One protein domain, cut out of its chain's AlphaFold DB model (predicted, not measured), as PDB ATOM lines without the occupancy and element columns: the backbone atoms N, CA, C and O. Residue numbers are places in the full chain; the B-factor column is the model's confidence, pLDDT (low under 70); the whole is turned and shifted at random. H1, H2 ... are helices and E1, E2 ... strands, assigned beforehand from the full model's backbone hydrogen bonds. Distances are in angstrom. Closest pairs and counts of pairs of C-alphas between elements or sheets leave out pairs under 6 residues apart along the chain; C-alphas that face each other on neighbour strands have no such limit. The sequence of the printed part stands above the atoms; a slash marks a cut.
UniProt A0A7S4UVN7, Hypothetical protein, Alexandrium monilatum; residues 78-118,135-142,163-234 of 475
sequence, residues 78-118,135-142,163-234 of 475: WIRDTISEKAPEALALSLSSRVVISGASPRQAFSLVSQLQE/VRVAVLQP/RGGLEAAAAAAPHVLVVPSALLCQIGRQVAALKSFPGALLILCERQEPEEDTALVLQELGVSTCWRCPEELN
ATOM      1  N   TRP A  78      31.550  27.092  22.091       37.53
ATOM      2  CA  TRP A  78      30.463  26.149  21.867       37.53
ATOM      3  C   TRP A  78      29.503  26.776  20.867       37.53
ATOM      4  O   TRP A  78      28.944  27.833  21.152       37.53
ATOM      5  N   ILE A  79      29.297  26.134  19.720       41.81
ATOM      6  CA  ILE A  79      28.186  26.483  18.833       41.81
ATOM      7  C   ILE A  79      26.976  25.689  19.324       41.81
ATOM      8  O   ILE A  79      26.981  24.460  19.259       41.81
ATOM      9  N   ARG A  80      25.985  26.375  19.900       32.88
ATOM     10  CA  ARG A  80      24.738  25.763  20.378       32.88
ATOM     11  C   ARG A  80      23.614  26.049  19.396       32.88
ATOM     12  O   ARG A  80      23.446  27.187  18.981       32.88
ATOM     13  N   ASP A  81      22.819  25.028  19.117       33.78
ATOM     14  CA  ASP A  81      21.524  25.175  18.464       33.78
ATOM     15  C   ASP A  81      20.503  25.633  19.524       33.78
ATOM     16  O   ASP A  81      20.244  24.919  20.496       33.78
ATOM     17  N   THR A  82      19.998  26.865  19.440       30.00
ATOM     18  CA  THR A  82      19.270  27.526  20.544       30.00
ATOM     19  C   THR A  82      17.771  27.209  20.623       30.00
ATOM     20  O   THR A  82      17.053  27.888  21.355       30.00
ATOM     21  N   ILE A  83      17.262  26.188  19.918       27.98
ATOM     22  CA  ILE A  83      15.800  25.972  19.791       27.98
ATOM     23  C   ILE A  83      15.314  24.553  20.188       27.98
ATOM     24  O   ILE A  83      14.123  24.274  20.100       27.98
ATOM     25  N   SER A  84      16.154  23.661  20.733       31.56
ATOM     26  CA  SER A  84      15.710  22.302  21.125       31.56
ATOM     27  C   SER A  84      16.083  21.891  22.559       31.56
ATOM     28  O   SER A  84      17.246  21.952  22.946       31.56
ATOM     29  N   GLU A  85      15.104  21.377  23.322       32.03
ATOM     30  CA  GLU A  85      15.296  20.702  24.627       32.03
ATOM     31  C   GLU A  85      15.976  19.319  24.502       32.03
ATOM     32  O   GLU A  85      16.322  18.697  25.507       32.03
ATOM     33  N   LYS A  86      16.224  18.844  23.276       35.69
ATOM     34  CA  LYS A  86      17.088  17.693  22.972       35.69
ATOM     35  C   LYS A  86      18.036  18.103  21.844       35.69
ATOM     36  O   LYS A  86      17.670  18.057  20.672       35.69
ATOM     37  N   ALA A  87      19.193  18.644  22.217       30.69
ATOM     38  CA  ALA A  87      20.112  19.314  21.299       30.69
ATOM     39  C   ALA A  87      20.842  18.331  20.358       30.69
ATOM     40  O   ALA A  87      21.225  17.248  20.812       30.69
ATOM     41  N   PRO A  88      21.106  18.709  19.091       40.53
ATOM     42  CA  PRO A  88      22.135  18.060  18.287       40.53
ATOM     43  C   PRO A  88      23.526  18.356  18.874       40.53
ATOM     44  O   PRO A  88      23.706  19.303  19.646       40.53
ATOM     45  N   GLU A  89      24.515  17.533  18.525       48.38
ATOM     46  CA  GLU A  89      25.899  17.658  18.994       48.38
ATOM     47  C   GLU A  89      26.448  19.071  18.741       48.38
ATOM     48  O   GLU A  89      26.654  19.498  17.604       48.38
ATOM     49  N   ALA A  90      26.684  19.819  19.819       53.03
ATOM     50  CA  ALA A  90      27.293  21.137  19.747       53.03
ATOM     51  C   ALA A  90      28.702  21.028  19.146       53.03
ATOM     52  O   ALA A  90      29.548  20.290  19.660       53.03
ATOM     53  N   LEU A  91      28.989  21.799  18.092       59.22
ATOM     54  CA  LEU A  91      30.333  21.850  17.523       59.22
ATOM     55  C   LEU A  91      31.250  22.619  18.485       59.22
ATOM     56  O   LEU A  91      31.183  23.847  18.596       59.22
ATOM     57  N   ALA A  92      32.100  21.886  19.205       68.00
ATOM     58  CA  ALA A  92      33.093  22.455  20.106       68.00
ATOM     59  C   ALA A  92      34.360  22.838  19.329       68.00
ATOM     60  O   ALA A  92      35.037  21.988  18.744       68.00
ATOM     61  N   LEU A  93      34.712  24.125  19.346       72.44
ATOM     62  CA  LEU A  93      35.894  24.635  18.653       72.44
ATOM     63  C   LEU A  93      37.006  24.988  19.641       72.44
ATOM     64  O   LEU A  93      36.814  25.696  20.633       72.44
ATOM     65  N   SER A  94      38.209  24.515  19.327       79.31
ATOM     66  CA  SER A  94      39.465  24.928  19.952       79.31
ATOM     67  C   SER A  94      40.247  25.824  18.991       79.31
ATOM     68  O   SER A  94      40.049  25.753  17.783       79.31
ATOM     69  N   LEU A  95      41.199  26.619  19.486       78.44
ATOM     70  CA  LEU A  95      42.059  27.446  18.619       78.44
ATOM     71  C   LEU A  95      42.916  26.624  17.638       78.44
ATOM     72  O   LEU A  95      43.414  27.166  16.669       78.44
ATOM     73  N   SER A  96      43.092  25.323  17.867       80.44
ATOM     74  CA  SER A  96      43.777  24.421  16.933       80.44
ATOM     75  C   SER A  96      42.821  23.698  15.984       80.44
ATOM     76  O   SER A  96      43.272  22.920  15.152       80.44
ATOM     77  N   SER A  97      41.508  23.903  16.113       83.44
ATOM     78  CA  SER A  97      40.529  23.192  15.297       83.44
ATOM     79  C   SER A  97      40.659  23.592  13.825       83.44
ATOM     80  O   SER A  97      40.857  24.765  13.491       83.44
ATOM     81  N   ARG A  98      40.557  22.591  12.953       89.19
ATOM     82  CA  ARG A  98      40.520  22.702  11.493       89.19
ATOM     83  C   ARG A  98      39.301  21.913  11.036       89.19
ATOM     84  O   ARG A  98      39.360  20.689  10.941       89.19
ATOM     85  N   VAL A  99      38.177  22.601  10.864       87.44
ATOM     86  CA  VAL A  99      36.879  21.960  10.622       87.44
ATOM     87  C   VAL A  99      36.370  22.348   9.248       87.44
ATOM     88  O   VAL A  99      36.348  23.529   8.909       87.44
ATOM     89  N   VAL A 100      35.929  21.362   8.477       88.81
ATOM     90  CA  VAL A 100      35.125  21.597   7.275       88.81
ATOM     91  C   VAL A 100      33.659  21.467   7.642       88.81
ATOM     92  O   VAL A 100      33.277  20.498   8.281       88.81
ATOM     93  N   ILE A 101      32.849  22.439   7.244       87.62
ATOM     94  CA  ILE A 101      31.394  22.426   7.348       87.62
ATOM     95  C   ILE A 101      30.852  22.206   5.936       87.62
ATOM     96  O   ILE A 101      30.904  23.117   5.109       87.62
ATOM     97  N   SER A 102      30.365  21.002   5.650       85.56
ATOM     98  CA  SER A 102      29.833  20.624   4.334       85.56
ATOM     99  C   SER A 102      28.321  20.811   4.259       85.56
ATOM    100  O   SER A 102      27.617  20.552   5.230       85.56
ATOM    101  N   GLY A 103      27.805  21.219   3.099       77.88
ATOM    102  CA  GLY A 103      26.365  21.351   2.833       77.88
ATOM    103  C   GLY A 103      25.704  22.606   3.415       77.88
ATOM    104  O   GLY A 103      24.502  22.796   3.241       77.88
ATOM    105  N   ALA A 104      26.462  23.483   4.080       69.31
ATOM    106  CA  ALA A 104      25.957  24.776   4.527       69.31
ATOM    107  C   ALA A 104      26.163  25.827   3.431       69.31
ATOM    108  O   ALA A 104      27.275  26.015   2.931       69.31
ATOM    109  N   SER A 105      25.113  26.576   3.098       74.75
ATOM    110  CA  SER A 105      25.304  27.810   2.332       74.75
ATOM    111  C   SER A 105      26.163  28.796   3.142       74.75
ATOM    112  O   SER A 105      26.067  28.817   4.376       74.75
ATOM    113  N   PRO A 106      26.940  29.688   2.497       66.00
ATOM    114  CA  PRO A 106      27.701  30.716   3.206       66.00
ATOM    115  C   PRO A 106      26.833  31.546   4.154       66.00
ATOM    116  O   PRO A 106      27.297  31.945   5.212       66.00
ATOM    117  N   ARG A 107      25.552  31.754   3.817       66.44
ATOM    118  CA  ARG A 107      24.578  32.437   4.678       66.44
ATOM    119  C   ARG A 107      24.175  31.622   5.906       66.44
ATOM    120  O   ARG A 107      24.039  32.213   6.965       66.44
ATOM    121  N   GLN A 108      23.986  30.308   5.790       68.00
ATOM    122  CA  GLN A 108      23.672  29.438   6.934       68.00
ATOM    123  C   GLN A 108      24.871  29.295   7.863       68.00
ATOM    124  O   GLN A 108      24.724  29.400   9.070       68.00
ATOM    125  N   ALA A 109      26.065  29.119   7.303       64.00
ATOM    126  CA  ALA A 109      27.290  29.101   8.084       64.00
ATOM    127  C   ALA A 109      27.556  30.454   8.751       64.00
ATOM    128  O   ALA A 109      27.930  30.500   9.918       64.00
ATOM    129  N   PHE A 110      27.308  31.557   8.037       63.47
ATOM    130  CA  PHE A 110      27.345  32.887   8.630       63.47
ATOM    131  C   PHE A 110      26.281  33.021   9.714       63.47
ATOM    132  O   PHE A 110      26.606  33.519  10.764       63.47
ATOM    133  N   SER A 111      25.065  32.500   9.531       65.50
ATOM    134  CA  SER A 111      24.031  32.475  10.574       65.50
ATOM    135  C   SER A 111      24.441  31.640  11.789       65.50
ATOM    136  O   SER A 111      24.183  32.063  12.902       65.50
ATOM    137  N   LEU A 112      25.107  30.496  11.606       64.50
ATOM    138  CA  LEU A 112      25.683  29.674  12.684       64.50
ATOM    139  C   LEU A 112      26.776  30.434  13.443       64.50
ATOM    140  O   LEU A 112      26.873  30.355  14.663       64.50
ATOM    141  N   VAL A 113      27.589  31.200  12.714       62.22
ATOM    142  CA  VAL A 113      28.630  32.062  13.280       62.22
ATOM    143  C   VAL A 113      28.031  33.330  13.900       62.22
ATOM    144  O   VAL A 113      28.542  33.794  14.905       62.22
ATOM    145  N   SER A 114      26.941  33.870  13.363       56.94
ATOM    146  CA  SER A 114      26.251  35.071  13.841       56.94
ATOM    147  C   SER A 114      25.283  34.783  14.979       56.94
ATOM    148  O   SER A 114      25.030  35.662  15.787       56.94
ATOM    149  N   GLN A 115      24.827  33.543  15.140       56.72
ATOM    150  CA  GLN A 115      24.224  33.076  16.388       56.72
ATOM    151  C   GLN A 115      25.245  33.052  17.540       56.72
ATOM    152  O   GLN A 115      24.843  33.068  18.699       56.72
ATOM    153  N   LEU A 116      26.557  33.100  17.256       49.59
ATOM    154  CA  LEU A 116      27.582  33.440  18.256       49.59
ATOM    155  C   LEU A 116      27.709  34.958  18.499       49.59
ATOM    156  O   LEU A 116      28.525  35.342  19.328       49.59
ATOM    157  N   GLN A 117      26.993  35.799  17.739       44.91
ATOM    158  CA  GLN A 117      27.138  37.262  17.685       44.91
ATOM    159  C   GLN A 117      25.888  38.050  18.136       44.91
ATOM    160  O   GLN A 117      25.970  39.268  18.278       44.91
ATOM    161  N   GLU A 118      24.723  37.425  18.338       39.62
ATOM    162  CA  GLU A 118      23.483  38.155  18.657       39.62
ATOM    163  C   GLU A 118      23.370  38.542  20.145       39.62
ATOM    164  O   GLU A 118      22.630  37.945  20.917       39.62
ATOM    165  N   VAL A 135      36.346  37.188  21.721       75.56
ATOM    166  CA  VAL A 135      36.600  36.334  20.559       75.56
ATOM    167  C   VAL A 135      36.510  37.185  19.294       75.56
ATOM    168  O   VAL A 135      35.734  38.127  19.195       75.56
ATOM    169  N   ARG A 136      37.397  36.902  18.340       83.06
ATOM    170  CA  ARG A 136      37.550  37.654  17.092       83.06
ATOM    171  C   ARG A 136      37.297  36.670  15.977       83.06
ATOM    172  O   ARG A 136      38.051  35.704  15.868       83.06
ATOM    173  N   VAL A 137      36.266  36.903  15.187       87.50
ATOM    174  CA  VAL A 137      35.967  36.076  14.023       87.50
ATOM    175  C   VAL A 137      36.226  36.912  12.782       87.50
ATOM    176  O   VAL A 137      35.826  38.072  12.730       87.50
ATOM    177  N   ALA A 138      36.924  36.346  11.805       88.56
ATOM    178  CA  ALA A 138      37.037  36.940  10.480       88.56
ATOM    179  C   ALA A 138      36.408  35.991   9.465       88.56
ATOM    180  O   ALA A 138      36.702  34.797   9.461       88.56
ATOM    181  N   VAL A 139      35.555  36.529   8.600       89.38
ATOM    182  CA  VAL A 139      34.929  35.780   7.510       89.38
ATOM    183  C   VAL A 139      35.472  36.312   6.195       89.38
ATOM    184  O   VAL A 139      35.352  37.504   5.906       89.38
ATOM    185  N   LEU A 140      36.074  35.436   5.395       88.88
ATOM    186  CA  LEU A 140      36.522  35.789   4.055       88.88
ATOM    187  C   LEU A 140      35.356  35.691   3.079       88.88
ATOM    188  O   LEU A 140      34.707  34.652   2.971       88.88
ATOM    189  N   GLN A 141      35.100  36.778   2.357       84.25
ATOM    190  CA  GLN A 141      34.075  36.814   1.321       84.25
ATOM    191  C   GLN A 141      34.700  36.689  -0.074       84.25
ATOM    192  O   GLN A 141      35.788  37.222  -0.307       84.25
ATOM    193  N   PRO A 142      34.027  36.004  -1.015       78.50
ATOM    194  CA  PRO A 142      34.480  35.938  -2.393       78.50
ATOM    195  C   PRO A 142      34.451  37.321  -3.068       78.50
ATOM    196  O   PRO A 142      33.518  38.098  -2.835       78.50
ATOM    197  N   ARG A 163      44.654  36.686  -2.497       82.06
ATOM    198  CA  ARG A 163      45.794  36.350  -1.645       82.06
ATOM    199  C   ARG A 163      46.109  37.422  -0.595       82.06
ATOM    200  O   ARG A 163      46.247  37.084   0.574       82.06
ATOM    201  N   GLY A 164      46.189  38.693  -0.984       84.56
ATOM    202  CA  GLY A 164      46.416  39.800  -0.052       84.56
ATOM    203  C   GLY A 164      45.301  39.930   0.988       84.56
ATOM    204  O   GLY A 164      45.584  40.188   2.154       84.56
ATOM    205  N   GLY A 165      44.048  39.670   0.600       85.12
ATOM    206  CA  GLY A 165      42.918  39.626   1.535       85.12
ATOM    207  C   GLY A 165      43.041  38.499   2.566       85.12
ATOM    208  O   GLY A 165      42.821  38.725   3.757       85.12
ATOM    209  N   LEU A 166      43.450  37.304   2.125       85.00
ATOM    210  CA  LEU A 166      43.704  36.168   3.012       85.00
ATOM    211  C   LEU A 166      44.866  36.445   3.977       85.00
ATOM    212  O   LEU A 166      44.724  36.236   5.181       85.00
ATOM    213  N   GLU A 167      46.003  36.915   3.460       84.38
ATOM    214  CA  GLU A 167      47.186  37.233   4.267       84.38
ATOM    215  C   GLU A 167      46.866  38.330   5.293       84.38
ATOM    216  O   GLU A 167      47.235  38.198   6.459       84.38
ATOM    217  N   ALA A 168      46.102  39.358   4.910       86.44
ATOM    218  CA  ALA A 168      45.657  40.409   5.823       86.44
ATOM    219  C   ALA A 168      44.703  39.882   6.912       86.44
ATOM    220  O   ALA A 168      44.857  40.228   8.086       86.44
ATOM    221  N   ALA A 169      43.743  39.022   6.555       85.62
ATOM    222  CA  ALA A 169      42.824  38.426   7.522       85.62
ATOM    223  C   ALA A 169      43.545  37.487   8.501       85.62
ATOM    224  O   ALA A 169      43.273  37.526   9.700       85.62
ATOM    225  N   ALA A 170      44.503  36.689   8.019       82.94
ATOM    226  CA  ALA A 170      45.341  35.846   8.868       82.94
ATOM    227  C   ALA A 170      46.257  36.690   9.773       82.94
ATOM    228  O   ALA A 170      46.367  36.408  10.968       82.94
ATOM    229  N   ALA A 171      46.850  37.767   9.244       83.81
ATOM    230  CA  ALA A 171      47.707  38.691   9.989       83.81
ATOM    231  C   ALA A 171      46.953  39.475  11.076       83.81
ATOM    232  O   ALA A 171      47.532  39.797  12.113       83.81
ATOM    233  N   ALA A 172      45.649  39.718  10.902       87.00
ATOM    234  CA  ALA A 172      44.795  40.265  11.960       87.00
ATOM    235  C   ALA A 172      44.670  39.319  13.178       87.00
ATOM    236  O   ALA A 172      44.197  39.730  14.248       87.00
ATOM    237  N   ALA A 173      45.120  38.067  13.023       85.31
ATOM    238  CA  ALA A 173      45.130  37.006  14.018       85.31
ATOM    239  C   ALA A 173      43.774  36.840  14.727       85.31
ATOM    240  O   ALA A 173      43.713  36.910  15.963       85.31
ATOM    241  N   PRO A 174      42.659  36.667  13.986       92.38
ATOM    242  CA  PRO A 174      41.390  36.332  14.605       92.38
ATOM    243  C   PRO A 174      41.512  35.027  15.407       92.38
ATOM    244  O   PRO A 174      42.416  34.219  15.213       92.38
ATOM    245  N   HIS A 175      40.600  34.829  16.347       90.81
ATOM    246  CA  HIS A 175      40.485  33.566  17.067       90.81
ATOM    247  C   HIS A 175      39.873  32.476  16.176       90.81
ATOM    248  O   HIS A 175      40.239  31.312  16.316       90.81
ATOM    249  N   VAL A 176      38.978  32.860  15.256       89.81
ATOM    250  CA  VAL A 176      38.351  31.975  14.266       89.81
ATOM    251  C   VAL A 176      38.407  32.633  12.889       89.81
ATOM    252  O   VAL A 176      38.016  33.791  12.740       89.81
ATOM    253  N   LEU A 177      38.877  31.905  11.882       92.62
ATOM    254  CA  LEU A 177      38.876  32.333  10.486       92.62
ATOM    255  C   LEU A 177      37.938  31.424   9.690       92.62
ATOM    256  O   LEU A 177      38.116  30.207   9.688       92.62
ATOM    257  N   VAL A 178      36.947  32.013   9.028       92.75
ATOM    258  CA  VAL A 178      35.961  31.303   8.208       92.75
ATOM    259  C   VAL A 178      36.283  31.523   6.735       92.75
ATOM    260  O   VAL A 178      36.331  32.666   6.272       92.75
ATOM    261  N   VAL A 179      36.505  30.434   6.001       92.50
ATOM    262  CA  VAL A 179      36.959  30.455   4.607       92.50
ATOM    263  C   VAL A 179      36.030  29.606   3.733       92.50
ATOM    264  O   VAL A 179      35.969  28.392   3.902       92.50
ATOM    265  N   PRO A 180      35.308  30.199   2.772       91.62
ATOM    266  CA  PRO A 180      34.611  29.450   1.729       91.62
ATOM    267  C   PRO A 180      35.553  28.530   0.939       91.62
ATOM    268  O   PRO A 180      36.630  28.957   0.523       91.62
ATOM    269  N   SER A 181      35.139  27.294   0.659       91.50
ATOM    270  CA  SER A 181      35.945  26.333  -0.107       91.50
ATOM    271  C   SER A 181      36.249  26.826  -1.523       91.50
ATOM    272  O   SER A 181      37.362  26.650  -2.009       91.50
ATOM    273  N   ALA A 182      35.321  27.558  -2.145       88.69
ATOM    274  CA  ALA A 182      35.533  28.181  -3.451       88.69
ATOM    275  C   ALA A 182      36.739  29.141  -3.467       88.69
ATOM    276  O   ALA A 182      37.435  29.242  -4.478       88.69
ATOM    277  N   LEU A 183      37.019  29.826  -2.348       88.56
ATOM    278  CA  LEU A 183      38.212  30.665  -2.215       88.56
ATOM    279  C   LEU A 183      39.484  29.822  -2.114       88.56
ATOM    280  O   LEU A 183      40.497  30.194  -2.699       88.56
ATOM    281  N   LEU A 184      39.434  28.683  -1.418       88.94
ATOM    282  CA  LEU A 184      40.574  27.768  -1.317       88.94
ATOM    283  C   LEU A 184      40.985  27.233  -2.690       88.94
ATOM    284  O   LEU A 184      42.173  27.242  -3.003       88.94
ATOM    285  N   CYS A 185      40.022  26.870  -3.542       85.38
ATOM    286  CA  CYS A 185      40.311  26.421  -4.908       85.38
ATOM    287  C   CYS A 185      41.016  27.501  -5.741       85.38
ATOM    288  O   CYS A 185      41.934  27.198  -6.498       85.38
ATOM    289  N   GLN A 186      40.630  28.772  -5.582       87.31
ATOM    290  CA  GLN A 186      41.244  29.890  -6.313       87.31
ATOM    291  C   GLN A 186      42.667  30.204  -5.836       87.31
ATOM    292  O   GLN A 186      43.496  30.670  -6.617       87.31
ATOM    293  N   ILE A 187      42.957  29.956  -4.558       84.50
ATOM    294  CA  ILE A 187      44.295  30.116  -3.971       84.50
ATOM    295  C   ILE A 187      45.191  28.923  -4.344       84.50
ATOM    296  O   ILE A 187      46.417  29.057  -4.435       84.50
ATOM    297  N   GLY A 188      44.582  27.757  -4.578       82.06
ATOM    298  CA  GLY A 188      45.271  26.509  -4.871       82.06
ATOM    299  C   GLY A 188      46.224  26.126  -3.738       82.06
ATOM    300  O   GLY A 188      45.913  26.273  -2.559       82.06
ATOM    301  N   ARG A 189      47.439  25.689  -4.088       72.69
ATOM    302  CA  ARG A 189      48.465  25.270  -3.112       72.69
ATOM    303  C   ARG A 189      49.101  26.420  -2.321       72.69
ATOM    304  O   ARG A 189      49.931  26.187  -1.447       72.69
ATOM    305  N   GLN A 190      48.734  27.676  -2.583       76.31
ATOM    306  CA  GLN A 190      49.303  28.840  -1.890       76.31
ATOM    307  C   GLN A 190      48.637  29.108  -0.524       76.31
ATOM    308  O   GLN A 190      48.399  30.254  -0.151       76.31
ATOM    309  N   VAL A 191      48.354  28.060   0.255       84.69
ATOM    310  CA  VAL A 191      47.674  28.134   1.566       84.69
ATOM    311  C   VAL A 191      48.635  28.208   2.763       84.69
ATOM    312  O   VAL A 191      48.238  27.969   3.901       84.69
ATOM    313  N   ALA A 192      49.904  28.571   2.546       84.19
ATOM    314  CA  ALA A 192      50.921  28.623   3.604       84.19
ATOM    315  C   ALA A 192      50.497  29.486   4.811       84.19
ATOM    316  O   ALA A 192      50.689  29.077   5.953       84.19
ATOM    317  N   ALA A 193      49.846  30.630   4.563       84.62
ATOM    318  CA  ALA A 193      49.334  31.516   5.614       84.62
ATOM    319  C   ALA A 193      48.195  30.889   6.444       84.62
ATOM    320  O   ALA A 193      48.041  31.205   7.620       84.62
ATOM    321  N   LEU A 194      47.401  29.994   5.848       89.94
ATOM    322  CA  LEU A 194      46.347  29.262   6.552       89.94
ATOM    323  C   LEU A 194      46.903  28.097   7.370       89.94
ATOM    324  O   LEU A 194      46.409  27.838   8.466       89.94
ATOM    325  N   LYS A 195      47.954  27.426   6.879       88.69
ATOM    326  CA  LYS A 195      48.641  26.365   7.635       88.69
ATOM    327  C   LYS A 195      49.224  26.910   8.939       88.69
ATOM    328  O   LYS A 195      49.033  26.311   9.993       88.69
ATOM    329  N   SER A 196      49.865  28.079   8.879       86.94
ATOM    330  CA  SER A 196      50.485  28.735  10.038       86.94
ATOM    331  C   SER A 196      49.519  29.555  10.903       86.94
ATOM    332  O   SER A 196      49.944  30.157  11.891       86.94
ATOM    333  N   PHE A 197      48.225  29.594  10.572       91.06
ATOM    334  CA  PHE A 197      47.250  30.390  11.311       91.06
ATOM    335  C   PHE A 197      47.041  29.837  12.740       91.06
ATOM    336  O   PHE A 197      46.623  28.692  12.900       91.06
ATOM    337  N   PRO A 198      47.282  30.618  13.809       86.12
ATOM    338  CA  PRO A 198      47.245  30.104  15.183       86.12
ATOM    339  C   PRO A 198      45.828  29.937  15.765       86.12
ATOM    340  O   PRO A 198      45.686  29.406  16.868       86.12
ATOM    341  N   GLY A 199      44.797  30.436  15.072       91.06
ATOM    342  CA  GLY A 199      43.392  30.329  15.470       91.06
ATOM    343  C   GLY A 199      42.663  29.158  14.808       91.06
ATOM    344  O   GLY A 199      43.235  28.413  14.010       91.06
ATOM    345  N   ALA A 200      41.380  28.998  15.138       90.50
ATOM    346  CA  ALA A 200      40.534  27.953  14.573       90.50
ATOM    347  C   ALA A 200      40.207  28.264  13.106       90.50
ATOM    348  O   ALA A 200      39.790  29.379  12.793       90.50
ATOM    349  N   LEU A 201      40.351  27.287  12.215       92.94
ATOM    350  CA  LEU A 201      39.993  27.429  10.805       92.94
ATOM    351  C   LEU A 201      38.687  26.686  10.538       92.94
ATOM    352  O   LEU A 201      38.611  25.476  10.763       92.94
ATOM    353  N   LEU A 202      37.682  27.408  10.051       93.06
ATOM    354  CA  LEU A 202      36.412  26.854   9.590       93.06
ATOM    355  C   LEU A 202      36.334  26.991   8.077       93.06
ATOM    356  O   LEU A 202      36.434  28.096   7.548       93.06
ATOM    357  N   ILE A 203      36.144  25.880   7.380       92.81
ATOM    358  CA  ILE A 203      36.074  25.852   5.924       92.81
ATOM    359  C   ILE A 203      34.653  25.517   5.510       92.81
ATOM    360  O   ILE A 203      34.125  24.488   5.909       92.81
ATOM    361  N   LEU A 204      34.025  26.380   4.718       92.06
ATOM    362  CA  LEU A 204      32.636  26.199   4.303       92.06
ATOM    363  C   LEU A 204      32.589  25.540   2.930       92.06
ATOM    364  O   LEU A 204      32.920  26.182   1.933       92.06
ATOM    365  N   CYS A 205      32.177  24.281   2.878       90.94
ATOM    366  CA  CYS A 205      31.980  23.535   1.643       90.94
ATOM    367  C   CYS A 205      30.500  23.557   1.253       90.94
ATOM    368  O   CYS A 205      29.660  22.970   1.927       90.94
ATOM    369  N   GLU A 206      30.173  24.193   0.126       87.44
ATOM    370  CA  GLU A 206      28.792  24.213  -0.385       87.44
ATOM    371  C   GLU A 206      28.314  22.825  -0.837       87.44
ATOM    372  O   GLU A 206      27.123  22.529  -0.788       87.44
ATOM    373  N   ARG A 207      29.243  21.962  -1.263       83.25
ATOM    374  CA  ARG A 207      28.956  20.587  -1.682       83.25
ATOM    375  C   ARG A 207      29.150  19.606  -0.528       83.25
ATOM    376  O   ARG A 207      29.983  19.827   0.349       83.25
ATOM    377  N   GLN A 208      28.384  18.515  -0.554       78.19
ATOM    378  CA  GLN A 208      28.490  17.427   0.425       78.19
ATOM    379  C   GLN A 208      29.866  16.757   0.397       78.19
ATOM    380  O   GLN A 208      30.388  16.397   1.450       78.19
ATOM    381  N   GLU A 209      30.422  16.604  -0.801       80.50
ATOM    382  CA  GLU A 209      31.745  16.047  -1.037       80.50
ATOM    383  C   GLU A 209      32.633  17.134  -1.657       80.50
ATOM    384  O   GLU A 209      32.204  17.803  -2.609       80.50
ATOM    385  N   PRO A 210      33.831  17.377  -1.098       82.94
ATOM    386  CA  PRO A 210      34.778  18.312  -1.687       82.94
ATOM    387  C   PRO A 210      35.231  17.799  -3.060       82.94
ATOM    388  O   PRO A 210      35.431  16.603  -3.249       82.94
ATOM    389  N   GLU A 211      35.422  18.707  -4.019       88.25
ATOM    390  CA  GLU A 211      36.084  18.368  -5.286       88.25
ATOM    391  C   GLU A 211      37.510  17.858  -5.007       88.25
ATOM    392  O   GLU A 211      38.101  18.231  -3.992       88.25
ATOM    393  N   GLU A 212      38.083  17.041  -5.895       86.06
ATOM    394  CA  GLU A 212      39.414  16.430  -5.706       86.06
ATOM    395  C   GLU A 212      40.494  17.475  -5.364       86.06
ATOM    396  O   GLU A 212      41.234  17.326  -4.390       86.06
ATOM    397  N   ASP A 213      40.489  18.606  -6.074       85.50
ATOM    398  CA  ASP A 213      41.381  19.739  -5.802       85.50
ATOM    399  C   ASP A 213      41.155  20.348  -4.410       85.50
ATOM    400  O   ASP A 213      42.104  20.739  -3.728       85.50
ATOM    401  N   THR A 214      39.899  20.404  -3.950       86.31
ATOM    402  CA  THR A 214      39.574  20.871  -2.597       86.31
ATOM    403  C   THR A 214      40.071  19.870  -1.563       86.31
ATOM    404  O   THR A 214      40.694  20.279  -0.588       86.31
ATOM    405  N   ALA A 215      39.846  18.570  -1.769       84.69
ATOM    406  CA  ALA A 215      40.262  17.517  -0.847       84.69
ATOM    407  C   ALA A 215      41.781  17.540  -0.598       84.69
ATOM    408  O   ALA A 215      42.206  17.480   0.558       84.69
ATOM    409  N   LEU A 216      42.584  17.740  -1.649       86.12
ATOM    410  CA  LEU A 216      44.038  17.906  -1.531       86.12
ATOM    411  C   LEU A 216      44.414  19.132  -0.686       86.12
ATOM    412  O   LEU A 216      45.279  19.043   0.185       86.12
ATOM    413  N   VAL A 217      43.742  20.271  -0.887       88.94
ATOM    414  CA  VAL A 217      43.982  21.483  -0.082       88.94
ATOM    415  C   VAL A 217      43.552  21.286   1.377       88.94
ATOM    416  O   VAL A 217      44.256  21.725   2.285       88.94
ATOM    417  N   LEU A 218      42.431  20.606   1.632       89.56
ATOM    418  CA  LEU A 218      41.954  20.295   2.987       89.56
ATOM    419  C   LEU A 218      42.931  19.382   3.738       89.56
ATOM    420  O   LEU A 218      43.239  19.640   4.904       89.56
ATOM    421  N   GLN A 219      43.458  18.364   3.055       85.06
ATOM    422  CA  GLN A 219      44.499  17.487   3.588       85.06
ATOM    423  C   GLN A 219      45.767  18.284   3.912       85.06
ATOM    424  O   GLN A 219      46.312  18.177   5.009       85.06
ATOM    425  N   GLU A 220      46.196  19.155   2.998       86.38
ATOM    426  CA  GLU A 220      47.343  20.038   3.200       86.38
ATOM    427  C   GLU A 220      47.169  21.025   4.369       86.38
ATOM    428  O   GLU A 220      48.163  21.438   4.972       86.38
ATOM    429  N   LEU A 221      45.933  21.426   4.676       88.94
ATOM    430  CA  LEU A 221      45.580  22.295   5.802       88.94
ATOM    431  C   LEU A 221      45.488  21.550   7.143       88.94
ATOM    432  O   LEU A 221      45.253  22.193   8.172       88.94
ATOM    433  N   GLY A 222      45.663  20.225   7.145       87.50
ATOM    434  CA  GLY A 222      45.537  19.396   8.341       87.50
ATOM    435  C   GLY A 222      44.113  19.376   8.892       87.50
ATOM    436  O   GLY A 222      43.918  19.346  10.108       87.50
ATOM    437  N   VAL A 223      43.105  19.462   8.018       87.56
ATOM    438  CA  VAL A 223      41.703  19.327   8.424       87.56
ATOM    439  C   VAL A 223      41.477  17.909   8.925       87.56
ATOM    440  O   VAL A 223      41.543  16.954   8.159       87.56
ATOM    441  N   SER A 224      41.194  17.780  10.219       70.75
ATOM    442  CA  SER A 224      40.989  16.489  10.880       70.75
ATOM    443  C   SER A 224      39.518  16.120  11.050       70.75
ATOM    444  O   SER A 224      39.204  14.973  11.352       70.75
ATOM    445  N   THR A 225      38.608  17.082  10.880       78.62
ATOM    446  CA  THR A 225      37.179  16.900  11.158       78.62
ATOM    447  C   THR A 225      36.323  17.496  10.049       78.62
ATOM    448  O   THR A 225      36.495  18.663   9.681       78.62
ATOM    449  N   CYS A 226      35.373  16.706   9.553       82.50
ATOM    450  CA  CYS A 226      34.331  17.140   8.634       82.50
ATOM    451  C   CYS A 226      32.992  17.083   9.371       82.50
ATOM    452  O   CYS A 226      32.587  16.028   9.853       82.50
ATOM    453  N   TRP A 227      32.326  18.224   9.480       79.62
ATOM    454  CA  TRP A 227      30.988  18.352  10.027       79.62
ATOM    455  C   TRP A 227      30.014  18.545   8.868       79.62
ATOM    456  O   TRP A 227      30.161  19.460   8.055       79.62
ATOM    457  N   ARG A 228      29.022  17.666   8.759       78.75
ATOM    458  CA  ARG A 228      28.011  17.748   7.705       78.75
ATOM    459  C   ARG A 228      26.810  18.515   8.248       78.75
ATOM    460  O   ARG A 228      26.174  18.068   9.195       78.75
ATOM    461  N   CYS A 229      26.501  19.649   7.629       73.31
ATOM    462  CA  CYS A 229      25.254  20.357   7.871       73.31
ATOM    463  C   CYS A 229      24.105  19.463   7.375       73.31
ATOM    464  O   CYS A 229      24.128  19.074   6.201       73.31
ATOM    465  N   PRO A 230      23.133  19.094   8.227       69.38
ATOM    466  CA  PRO A 230      22.008  18.260   7.816       69.38
ATOM    467  C   PRO A 230      21.260  18.893   6.631       69.38
ATOM    468  O   PRO A 230      20.909  20.074   6.675       69.38
ATOM    469  N   GLU A 231      20.997  18.120   5.568       59.25
ATOM    470  CA  GLU A 231      20.283  18.598   4.364       59.25
ATOM    471  C   GLU A 231      18.865  19.106   4.671       59.25
ATOM    472  O   GLU A 231      18.311  19.916   3.925       59.25
ATOM    473  N   GLU A 232      18.291  18.694   5.800       54.16
ATOM    474  CA  GLU A 232      16.954  19.087   6.244       54.16
ATOM    475  C   GLU A 232      16.829  20.571   6.612       54.16
ATOM    476  O   GLU A 232      15.718  21.092   6.691       54.16
ATOM    477  N   LEU A 233      17.943  21.302   6.744       54.59
ATOM    478  CA  LEU A 233      17.907  22.758   6.908       54.59
ATOM    479  C   LEU A 233      17.519  23.517   5.626       54.59
ATOM    480  O   LEU A 233      17.434  24.749   5.660       54.59
ATOM    481  N   ASN A 234      17.366  22.837   4.479       47.12
ATOM    482  CA  ASN A 234      17.473  23.535   3.201       47.12
ATOM    483  C   ASN A 234      16.165  23.994   2.548       47.12
ATOM    484  O   ASN A 234      16.239  24.998   1.845       47.12
TER     485      ASN A 234
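AT A GLANCE: This is residues 78 to 118, 135 to 142 and 163 to 234 of the 475 residues of the protein "Hypothetical protein" of Alexandrium monilatum (UniProt A0A7S4UVN7). A twisted sheet of five parallel strands makes the core, with H1 alone over one face and H3 on the opposite face, at the end of the strands. H2, H4, H5 and H3 form a loose group of small helices, and H2, H4 and H5 only graze the sheet; the unnamed stretch 78 to 90 loops far out from the middle, ahead of the short strand E1. The printed part has 121 residues with five named helices and six named strands, in the order E1 E2 H1 E3 H2 E4 H3 H4 E5 H5 E6, and the sheet's order is E3 E4 E5 E2 E6. The class is mixed, helices and strands. The whole is compact, with a radius of gyration of the C-alphas of 13.9 A and spans of 44 by 31 by 24 A.

HOW THE PARTS SIT: The sheet runs, strand beside strand, from E3, residues 135 to 139, through E4, residues 176 to 180, E5, residues 200 to 205, and E2, residues 98 to 102, to E6, residues 225 to 228. E3 and E6 are its edge strands. E4 and E5 are parallel at 19 degrees, with N 177 and O 200 2.8 A apart, within hydrogen-bond range. E5 and E2 are parallel at 21 degrees, with N 101 and O 203 at 2.8 A. E3 and E4 have N 178 and O 138 at 2.8 A, and E2 and E6 have N 227 and O 100 at 2.7 A. H1, residues 106 to 114, is on the sheet at a height of 9.2 A, over E4 and E5; it runs along the strands, at 12 degrees to E5 on the local plane. Its closest C-alphas to E5 are those of Pro 106 and Leu 204, 6.8 A apart. H3, residues 181 to 187, is on the opposite face at a height of 5.9 A, over none of the strands. E4, H3, H4, residues 192 to 195, and E5 make a strand-helix-strand unit, two parallel neighbour strands with helices between, and its crossover is right-handed. E5, H5, residues 212 to 220, and E6 make a split unit, with E2 between its strands, also right-handed. H3 and H5 touch, about perpendicular at 82 degrees, and their closest C-alphas are those of Cys 185 and Thr 214, 6.1 A apart. H4 touches H2, residues 163 to 171, where the closest C-alphas, of Glu 167 and Ala 193, are 6.3 A apart. H1 and H3 are apart. E1, residues 91 to 93, pairs with no named strand, but residues 78 to 79 pair antiparallel with its residues 91 to 92. In H1, H2, H3 and H5 every O i to N i+4 pair is within hydrogen-bond range; H4 is too short for such a pair.

IN THESE COORDINATES: E1 begins at C-alpha 91 (30.333, 21.850, 17.523) and is 6.3 A long. E5 is the longest strand, 16.1 A from C-alpha 200 (40.534, 27.953, 14.573) to C-alpha 205. E4 measures 13.3 A, E3 13.2 A, E2 13.0 A and E6 9.8 A. H5 measures 12.5 A, H2 12.0 A, H1 11.6 A, H3 9.9 A and H4 5.2 A. E6 ends at C-alpha 228 (28.011, 17.748, 7.705).

THE WHOLE: The two C-alphas farthest apart are those of Glu 85 and Gly 164, at 44.1 A. Residues 119 to 134 are not printed, with 13.4 A between C-alphas 118 and 135; residues 143 to 162 are not printed either, with 11.3 A between C-alphas 142 and 163. Of the links that are printed whole, E5 to H5 is short and the others are tight. The mean pLDDT of the printed part is 75.6, and it is under 70 at residues 78 to 92, 104, 106 to 118 and 230 to 234.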